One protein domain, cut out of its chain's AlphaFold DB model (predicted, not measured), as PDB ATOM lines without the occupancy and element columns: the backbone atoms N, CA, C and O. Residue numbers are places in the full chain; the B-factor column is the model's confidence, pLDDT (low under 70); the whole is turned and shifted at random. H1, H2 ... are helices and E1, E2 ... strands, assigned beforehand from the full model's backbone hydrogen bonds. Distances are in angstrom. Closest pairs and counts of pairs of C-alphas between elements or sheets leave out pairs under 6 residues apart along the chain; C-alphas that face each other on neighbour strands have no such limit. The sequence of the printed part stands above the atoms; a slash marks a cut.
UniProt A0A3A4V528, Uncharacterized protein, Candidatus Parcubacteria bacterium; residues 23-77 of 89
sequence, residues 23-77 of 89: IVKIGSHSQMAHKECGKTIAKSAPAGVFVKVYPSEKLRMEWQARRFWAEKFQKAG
ATOM      1  N   ILE A  23     163.586 235.451 230.054       93.88
ATOM      2  CA  ILE A  23     164.664 235.083 229.146       93.88
ATOM      3  C   ILE A  23     165.117 236.343 228.420       93.88
ATOM      4  O   ILE A  23     164.306 237.061 227.832       93.88
ATOM      5  N   VAL A  24     166.422 236.587 228.455       94.19
ATOM      6  CA  VAL A  24     167.112 237.612 227.677       94.19
ATOM      7  C   VAL A  24     167.895 236.896 226.586       94.19
ATOM      8  O   VAL A  24     168.810 236.128 226.879       94.19
ATOM      9  N   LYS A  25     167.514 237.110 225.330       93.75
ATOM     10  CA  LYS A  25     168.165 236.527 224.157       93.75
ATOM     11  C   LYS A  25     168.988 237.596 223.447       93.75
ATOM     12  O   LYS A  25     168.425 238.591 222.999       93.75
ATOM     13  N   ILE A  26     170.290 237.360 223.340       90.88
ATOM     14  CA  ILE A  26     171.274 238.222 222.681       90.88
ATOM     15  C   ILE A  26     171.897 237.389 221.557       90.88
ATOM     16  O   ILE A  26     172.712 236.503 221.810       90.88
ATOM     17  N   GLY A  27     171.452 237.605 220.317       87.44
ATOM     18  CA  GLY A  27     171.838 236.745 219.192       87.44
ATOM     19  C   GLY A  27     171.444 235.275 219.416       87.44
ATOM     20  O   GLY A  27     170.259 234.958 219.572       87.44
ATOM     21  N   SER A  28     172.433 234.377 219.427       86.50
ATOM     22  CA  SER A  28     172.278 232.939 219.705       86.50
ATOM     23  C   SER A  28     172.269 232.594 221.198       86.50
ATOM     24  O   SER A  28     171.810 231.514 221.568       86.50
ATOM     25  N   HIS A  29     172.727 233.502 222.062       87.31
ATOM     26  CA  HIS A  29     172.855 233.251 223.492       87.31
ATOM     27  C   HIS A  29     171.580 233.639 224.235       87.31
ATOM     28  O   HIS A  29     170.968 234.678 223.973       87.31
ATOM     29  N   SER A  30     171.184 232.811 225.197       90.50
ATOM     30  CA  SER A  30     170.056 233.068 226.084       90.50
ATOM     31  C   SER A  30     170.497 232.975 227.539       90.50
ATOM     32  O   SER A  30     171.290 232.119 227.922       90.50
ATOM     33  N   GLN A  31     169.990 233.891 228.355       91.88
ATOM     34  CA  GLN A  31     170.270 233.954 229.785       91.88
ATOM     35  C   GLN A  31     168.997 234.311 230.552       91.88
ATOM     36  O   GLN A  31     168.083 234.932 230.008       91.88
ATOM     37  N   MET A  32     168.935 233.911 231.817       92.06
ATOM     38  CA  MET A  32     167.790 234.186 232.680       92.06
ATOM     39  C   MET A  32     168.008 235.490 233.448       92.06
ATOM     40  O   MET A  32     169.089 235.761 233.965       92.06
ATOM     41  N   ALA A  33     166.969 236.311 233.545       94.12
ATOM     42  CA  ALA A  33     166.979 237.547 234.309       94.12
ATOM     43  C   ALA A  33     165.641 237.790 235.019       94.12
ATOM     44  O   ALA A  33     164.616 237.169 234.718       94.12
ATOM     45  N   HIS A  34     165.634 238.712 235.979       94.69
ATOM     46  CA  HIS A  34     164.389 239.381 236.355       94.69
ATOM     47  C   HIS A  34     163.947 240.305 235.219       94.69
ATOM     48  O   HIS A  34     164.766 240.739 234.407       94.69
ATOM     49  N   LYS A  35     162.655 240.641 235.176       92.88
ATOM     50  CA  LYS A  35     162.078 241.498 234.129       92.88
ATOM     51  C   LYS A  35     162.853 242.804 233.956       92.88
ATOM     52  O   LYS A  35     163.264 243.140 232.849       92.88
ATOM     53  N   GLU A  36     163.063 243.519 235.058       94.94
ATOM     54  CA  GLU A  36     163.725 244.824 235.030       94.94
ATOM     55  C   GLU A  36     165.215 244.690 234.712       94.94
ATOM     56  O   GLU A  36     165.726 245.436 233.885       94.94
ATOM     57  N   CYS A  37     165.886 243.660 235.236       93.69
ATOM     58  CA  CYS A  37     167.269 243.357 234.870       93.69
ATOM     59  C   CYS A  37     167.424 243.091 233.364       93.69
ATOM     60  O   CYS A  37     168.336 243.623 232.739       93.69
ATOM     61  N   GLY A  38     166.515 242.319 232.760       92.88
ATOM     62  CA  GLY A  38     166.531 242.054 231.322       92.88
ATOM     63  C   GLY A  38     166.331 243.313 230.480       92.88
ATOM     64  O   GLY A  38     167.023 243.499 229.482       92.88
ATOM     65  N   LYS A  39     165.443 244.221 230.906       93.12
ATOM     66  CA  LYS A  39     165.274 245.530 230.257       93.12
ATOM     67  C   LYS A  39     166.531 246.392 230.368       93.12
ATOM     68  O   LYS A  39     166.883 247.052 229.397       93.12
ATOM     69  N   THR A  40     167.206 246.391 231.516       93.81
ATOM     70  CA  THR A  40     168.468 247.124 231.695       93.81
ATOM     71  C   THR A  40     169.556 246.584 230.771       93.81
ATOM     72  O   THR A  40     170.239 247.374 230.123       93.81
ATOM     73  N   ILE A  41     169.663 245.256 230.639       90.38
ATOM     74  CA  ILE A  41     170.583 244.618 229.684       90.38
ATOM     75  C   ILE A  41     170.252 245.056 228.253       90.38
ATOM     76  O   ILE A  41     171.143 245.477 227.526       90.38
ATOM     77  N   ALA A  42     168.974 245.018 227.861       90.06
ATOM     78  CA  ALA A  42     168.553 245.435 226.524       90.06
ATOM     79  C   ALA A  42     168.852 246.918 226.236       90.06
ATOM     80  O   ALA A  42     169.250 247.249 225.127       90.06
ATOM     81  N   LYS A  43     168.699 247.803 227.231       91.44
ATOM     82  CA  LYS A  43     169.026 249.237 227.110       91.44
ATOM     83  C   LYS A  43     170.527 249.514 227.039       91.44
ATOM     84  O   LYS A  43     170.925 250.498 226.435       91.44
ATOM     85  N   SER A  44     171.333 248.669 227.678       89.81
ATOM     86  CA  SER A  44     172.795 248.805 227.719       89.81
ATOM     87  C   SER A  44     173.478 248.088 226.549       89.81
ATOM     88  O   SER A  44     174.704 248.025 226.497       89.81
ATOM     89  N   ALA A  45     172.700 247.499 225.637       86.75
ATOM     90  CA  ALA A  45     173.229 246.781 224.493       86.75
ATOM     91  C   ALA A  45     173.866 247.762 223.487       86.75
ATOM     92  O   ALA A  45     173.270 248.803 223.196       86.75
ATOM     93  N   PRO A  46     175.050 247.443 222.930       86.50
ATOM     94  CA  PRO A  46     175.676 248.252 221.889       86.50
ATOM     95  C   PRO A  46     174.777 248.412 220.657       86.50
ATOM     96  O   PRO A  46     173.961 247.536 220.347       86.50
ATOM     97  N   ALA A  47     174.969 249.503 219.911       84.19
ATOM     98  CA  ALA A  47     174.266 249.725 218.652       84.19
ATOM     99  C   ALA A  47     174.477 248.536 217.695       84.19
ATOM    100  O   ALA A  47     175.601 248.086 217.483       84.19
ATOM    101  N   GLY A  48     173.382 248.009 217.142       83.81
ATOM    102  CA  GLY A  48     173.397 246.839 216.257       83.81
ATOM    103  C   GLY A  48     173.222 245.483 216.955       83.81
ATOM    104  O   GLY A  48     173.004 244.484 216.272       83.81
ATOM    105  N   VAL A  49     173.234 245.416 218.293       87.31
ATOM    106  CA  VAL A  49     172.940 244.175 219.028       87.31
ATOM    107  C   VAL A  49     171.443 244.064 219.310       87.31
ATOM    108  O   VAL A  49     170.872 244.841 220.073       87.31
ATOM    109  N   PHE A  50     170.795 243.053 218.730       87.75
ATOM    110  CA  PHE A  50     169.379 242.799 218.981       87.75
ATOM    111  C   PHE A  50     169.177 241.969 220.255       87.75
ATOM    112  O   PHE A  50     169.542 240.789 220.308       87.75
ATOM    113  N   VAL A  51     168.547 242.571 221.265       92.19
ATOM    114  CA  VAL A  51     168.211 241.911 222.533       92.19
ATOM    115  C   VAL A  51     166.702 241.710 222.642       92.19
ATOM    116  O   VAL A  51     165.934 242.669 222.633       92.19
ATOM    117  N   LYS A  52     166.259 240.456 222.790       93.81
ATOM    118  CA  LYS A  52     164.856 240.116 223.093       93.81
ATOM    119  C   LYS A  52     164.702 239.792 224.568       93.81
ATOM    120  O   LYS A  52     165.468 238.998 225.100       93.81
ATOM    121  N   VAL A  53     163.663 240.332 225.198       94.12
ATOM    122  CA  VAL A  53     163.305 240.025 226.588       94.12
ATOM    123  C   VAL A  53     161.875 239.503 226.615       94.12
ATOM    124  O   VAL A  53     160.951 240.222 226.242       94.12
ATOM    125  N   TYR A  54     161.681 238.255 227.031       94.31
ATOM    126  CA  TYR A  54     160.365 237.610 227.031       94.31
ATOM    127  C   TYR A  54     160.194 236.661 228.226       94.31
ATOM    128  O   TYR A  54     161.185 236.190 228.788       94.31
ATOM    129  N   PRO A  55     158.952 236.395 228.668       93.50
ATOM    130  CA  PRO A  55     158.706 235.480 229.776       93.50
ATOM    131  C   PRO A  55     159.111 234.047 229.409       93.50
ATOM    132  O   PRO A  55     158.886 233.597 228.283       93.50
ATOM    133  N   SER A  56     159.672 233.310 230.371       92.06
ATOM    134  CA  SER A  56     159.906 231.870 230.214       92.06
ATOM    135  C   SER A  56     158.595 231.099 230.038       92.06
ATOM    136  O   SER A  56     157.510 231.582 230.366       92.06
ATOM    137  N   GLU A  57     158.686 229.874 229.524       89.75
ATOM    138  CA  GLU A  57     157.534 228.979 229.392       89.75
ATOM    139  C   GLU A  57     156.825 228.739 230.727       89.75
ATOM    140  O   GLU A  57     155.614 228.926 230.804       89.75
ATOM    141  N   LYS A  58     157.584 228.457 231.791       87.06
ATOM    142  CA  LYS A  58     157.043 228.293 233.144       87.06
ATOM    143  C   LYS A  58     156.236 229.515 233.588       87.06
ATOM    144  O   LYS A  58     155.099 229.375 234.022       87.06
ATOM    145  N   LEU A  59     156.783 230.719 233.402       89.19
ATOM    146  CA  LEU A  59     156.091 231.958 233.761       89.19
ATOM    147  C   LEU A  59     154.808 232.162 232.938       89.19
ATOM    148  O   LEU A  59     153.799 232.630 233.464       89.19
ATOM    149  N   ARG A  60     154.819 231.783 231.653       92.31
ATOM    150  CA  ARG A  60     153.616 231.822 230.807       92.31
ATOM    151  C   ARG A  60     152.550 230.836 231.291       92.31
ATOM    152  O   ARG A  60     151.382 231.214 231.337       92.31
ATOM    153  N   MET A  61     152.939 229.622 231.676       90.12
ATOM    154  CA  MET A  61     152.022 228.621 232.231       90.12
ATOM    155  C   MET A  61     151.416 229.086 233.560       90.12
ATOM    156  O   MET A  61     150.206 228.989 233.745       90.12
ATOM    157  N   GLU A  62     152.216 229.675 234.455       90.31
ATOM    158  CA  GLU A  62     151.717 230.258 235.708       90.31
ATOM    159  C   GLU A  62     150.681 231.360 235.448       90.31
ATOM    160  O   GLU A  62     149.630 231.405 236.089       90.31
ATOM    161  N   TRP A  63     150.930 232.240 234.474       91.56
ATOM    162  CA  TRP A  63     149.959 233.266 234.093       91.56
ATOM    163  C   TRP A  63     148.681 232.674 233.503       91.56
ATOM    164  O   TRP A  63     147.593 233.148 233.826       91.56
ATOM    165  N   GLN A  64     148.789 231.641 232.666       90.69
ATOM    166  CA  GLN A  64     147.625 230.940 232.124       90.69
ATOM    167  C   GLN A  64     146.796 230.288 233.233       90.69
ATOM    168  O   GLN A  64     145.584 230.487 233.266       90.69
ATOM    169  N   ALA A  65     147.435 229.596 234.179       88.44
ATOM    170  CA  ALA A  65     146.755 228.992 235.321       88.44
ATOM    171  C   ALA A  65     146.027 230.048 236.165       88.44
ATOM    172  O   ALA A  65     144.853 229.882 236.492       88.44
ATOM    173  N   ARG A  66     146.680 231.181 236.457       87.38
ATOM    174  CA  ARG A  66     146.053 232.290 237.195       87.38
ATOM    175  C   ARG A  66     144.838 232.857 236.465       87.38
ATOM    176  O   ARG A  66     143.823 233.115 237.101       87.38
ATOM    177  N   ARG A  67     144.925 233.035 235.145       87.00
ATOM    178  CA  ARG A  67     143.795 233.511 234.331       87.00
ATOM    179  C   ARG A  67     142.647 232.511 234.309       87.00
ATOM    180  O   ARG A  67     141.503 232.916 234.467       87.00
ATOM    181  N   PHE A  68     142.958 231.227 234.149       88.38
ATOM    182  CA  PHE A  68     141.967 230.159 234.179       88.38
ATOM    183  C   PHE A  68     141.185 230.172 235.497       88.38
ATOM    184  O   PHE A  68     139.958 230.226 235.485       88.38
ATOM    185  N   TRP A  69     141.883 230.198 236.635       82.25
ATOM    186  CA  TRP A  69     141.232 230.216 237.943       82.25
ATOM    187  C   TRP A  69     140.481 231.516 238.222       82.25
ATOM    188  O   TRP A  69     139.375 231.458 238.750       82.25
ATOM    189  N   ALA A  70     141.014 232.669 237.815       82.88
ATOM    190  CA  ALA A  70     140.303 233.940 237.937       82.88
ATOM    191  C   ALA A  70     138.953 233.913 237.199       82.88
ATOM    192  O   ALA A  70     137.946 234.345 237.754       82.88
ATOM    193  N   GLU A  71     138.904 233.336 235.993       85.44
ATOM    194  CA  GLU A  71     137.650 233.169 235.250       85.44
ATOM    195  C   GLU A  71     136.674 232.228 235.974       85.44
ATOM    196  O   GLU A  71     135.472 232.495 236.031       85.44
ATOM    197  N   LYS A  72     137.173 231.130 236.558       85.81
ATOM    198  CA  LYS A  72     136.341 230.191 237.325       85.81
ATOM    199  C   LYS A  72     135.757 230.835 238.578       85.81
ATOM    200  O   LYS A  72     134.563 230.675 238.820       85.81
ATOM    201  N   PHE A  73     136.560 231.586 239.330       84.81
ATOM    202  CA  PHE A  73     136.084 232.312 240.505       84.81
ATOM    203  C   PHE A  73     135.046 233.366 240.123       84.81
ATOM    204  O   PHE A  73     133.964 233.376 240.702       84.81
ATOM    205  N   GLN A  74     135.297 234.149 239.071       81.19
ATOM    206  CA  GLN A  74     134.341 235.147 238.594       81.19
ATOM    207  C   GLN A  74     132.995 234.522 238.193       81.19
ATOM    208  O   GLN A  74     131.945 235.024 238.590       81.19
ATOM    209  N   LYS A  75     133.006 233.400 237.458       81.38
ATOM    210  CA  LYS A  75     131.779 232.665 237.092       81.38
ATOM    211  C   LYS A  75     131.022 232.120 238.305       81.38
ATOM    212  O   LYS A  75     129.804 232.011 238.251       81.38
ATOM    213  N   ALA A  76     131.729 231.790 239.382       81.12
ATOM    214  CA  ALA A  76     131.143 231.311 240.630       81.12
ATOM    215  C   ALA A  76     130.700 232.444 241.581       81.12
ATOM    216  O   ALA A  76     130.256 232.158 242.689       81.12
ATOM    217  N   GLY A  77     130.837 233.719 241.186       79.75
ATOM    218  CA  GLY A  77     130.566 234.861 242.069       79.75
ATOM    219  C   GLY A  77     131.564 234.979 243.225       79.75
ATOM    220  O   GLY A  77     131.242 235.538 244.273       79.75
TER     221      GLY A  77
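AT A GLANCE: This is residues 23 to 77 of the 89 residues of an uncharacterized protein of Candidatus Parcubacteria bacterium (UniProt A0A3A4V528). A small head, made of a three-stranded sheet with one short helix, H1, over one face, carries a long helical arm, H2, whose residues 58 to 75 stick out free. The printed part has 55 residues, in the order E1, E2, H1, E3, H2; the sheet runs E2, E1, E3, antiparallel, and the class is mixed. The whole is extended, a rod of 52 by 18 by 15 A, with a radius of gyration of the C-alphas of 16.0 A.

IN THESE COORDINATES: E1, residues 23 to 26, begins at C-alpha 23 (164.664, 235.083, 229.146) and is 9.8 A long. E2 is residues 29 to 33, 13.0 A; H1 is residues 35 to 43, 12.5 A; E3 is residues 51 to 55, 13.6 A. H2, residues 57 to 75, 27.1 A, ends at C-alpha 75 (131.779, 232.665, 237.092).

HOW THE PARTS SIT: E1 and E2 form a hairpin, with N 24 and O 31 2.8 A apart, within hydrogen-bond range. E1 and E3 are antiparallel at 165 degrees, with N 25 and O 52 within hydrogen-bond range at 2.8 A. E2, H1 and E3 make a split strand-helix-strand unit, two same-way strands with E1 between them, its crossover right-handed. H1 is on the sheet at a height of 8.4 A, over E1 and E3; the closest C-alphas of H1 and E3 are those of Ala 42 and Val 51, 5.3 A. H2 is not on the sheet and is apart from H1. In H1 and H2 every O i to N i+4 pair is within hydrogen-bond range.

THE WHOLE: The C-alphas of Ala 47 and Ala 76, the two farthest apart, are 51.8 A from each other. The printed part has no cut, no link is long, and no printed residue is under 70 in pLDDT.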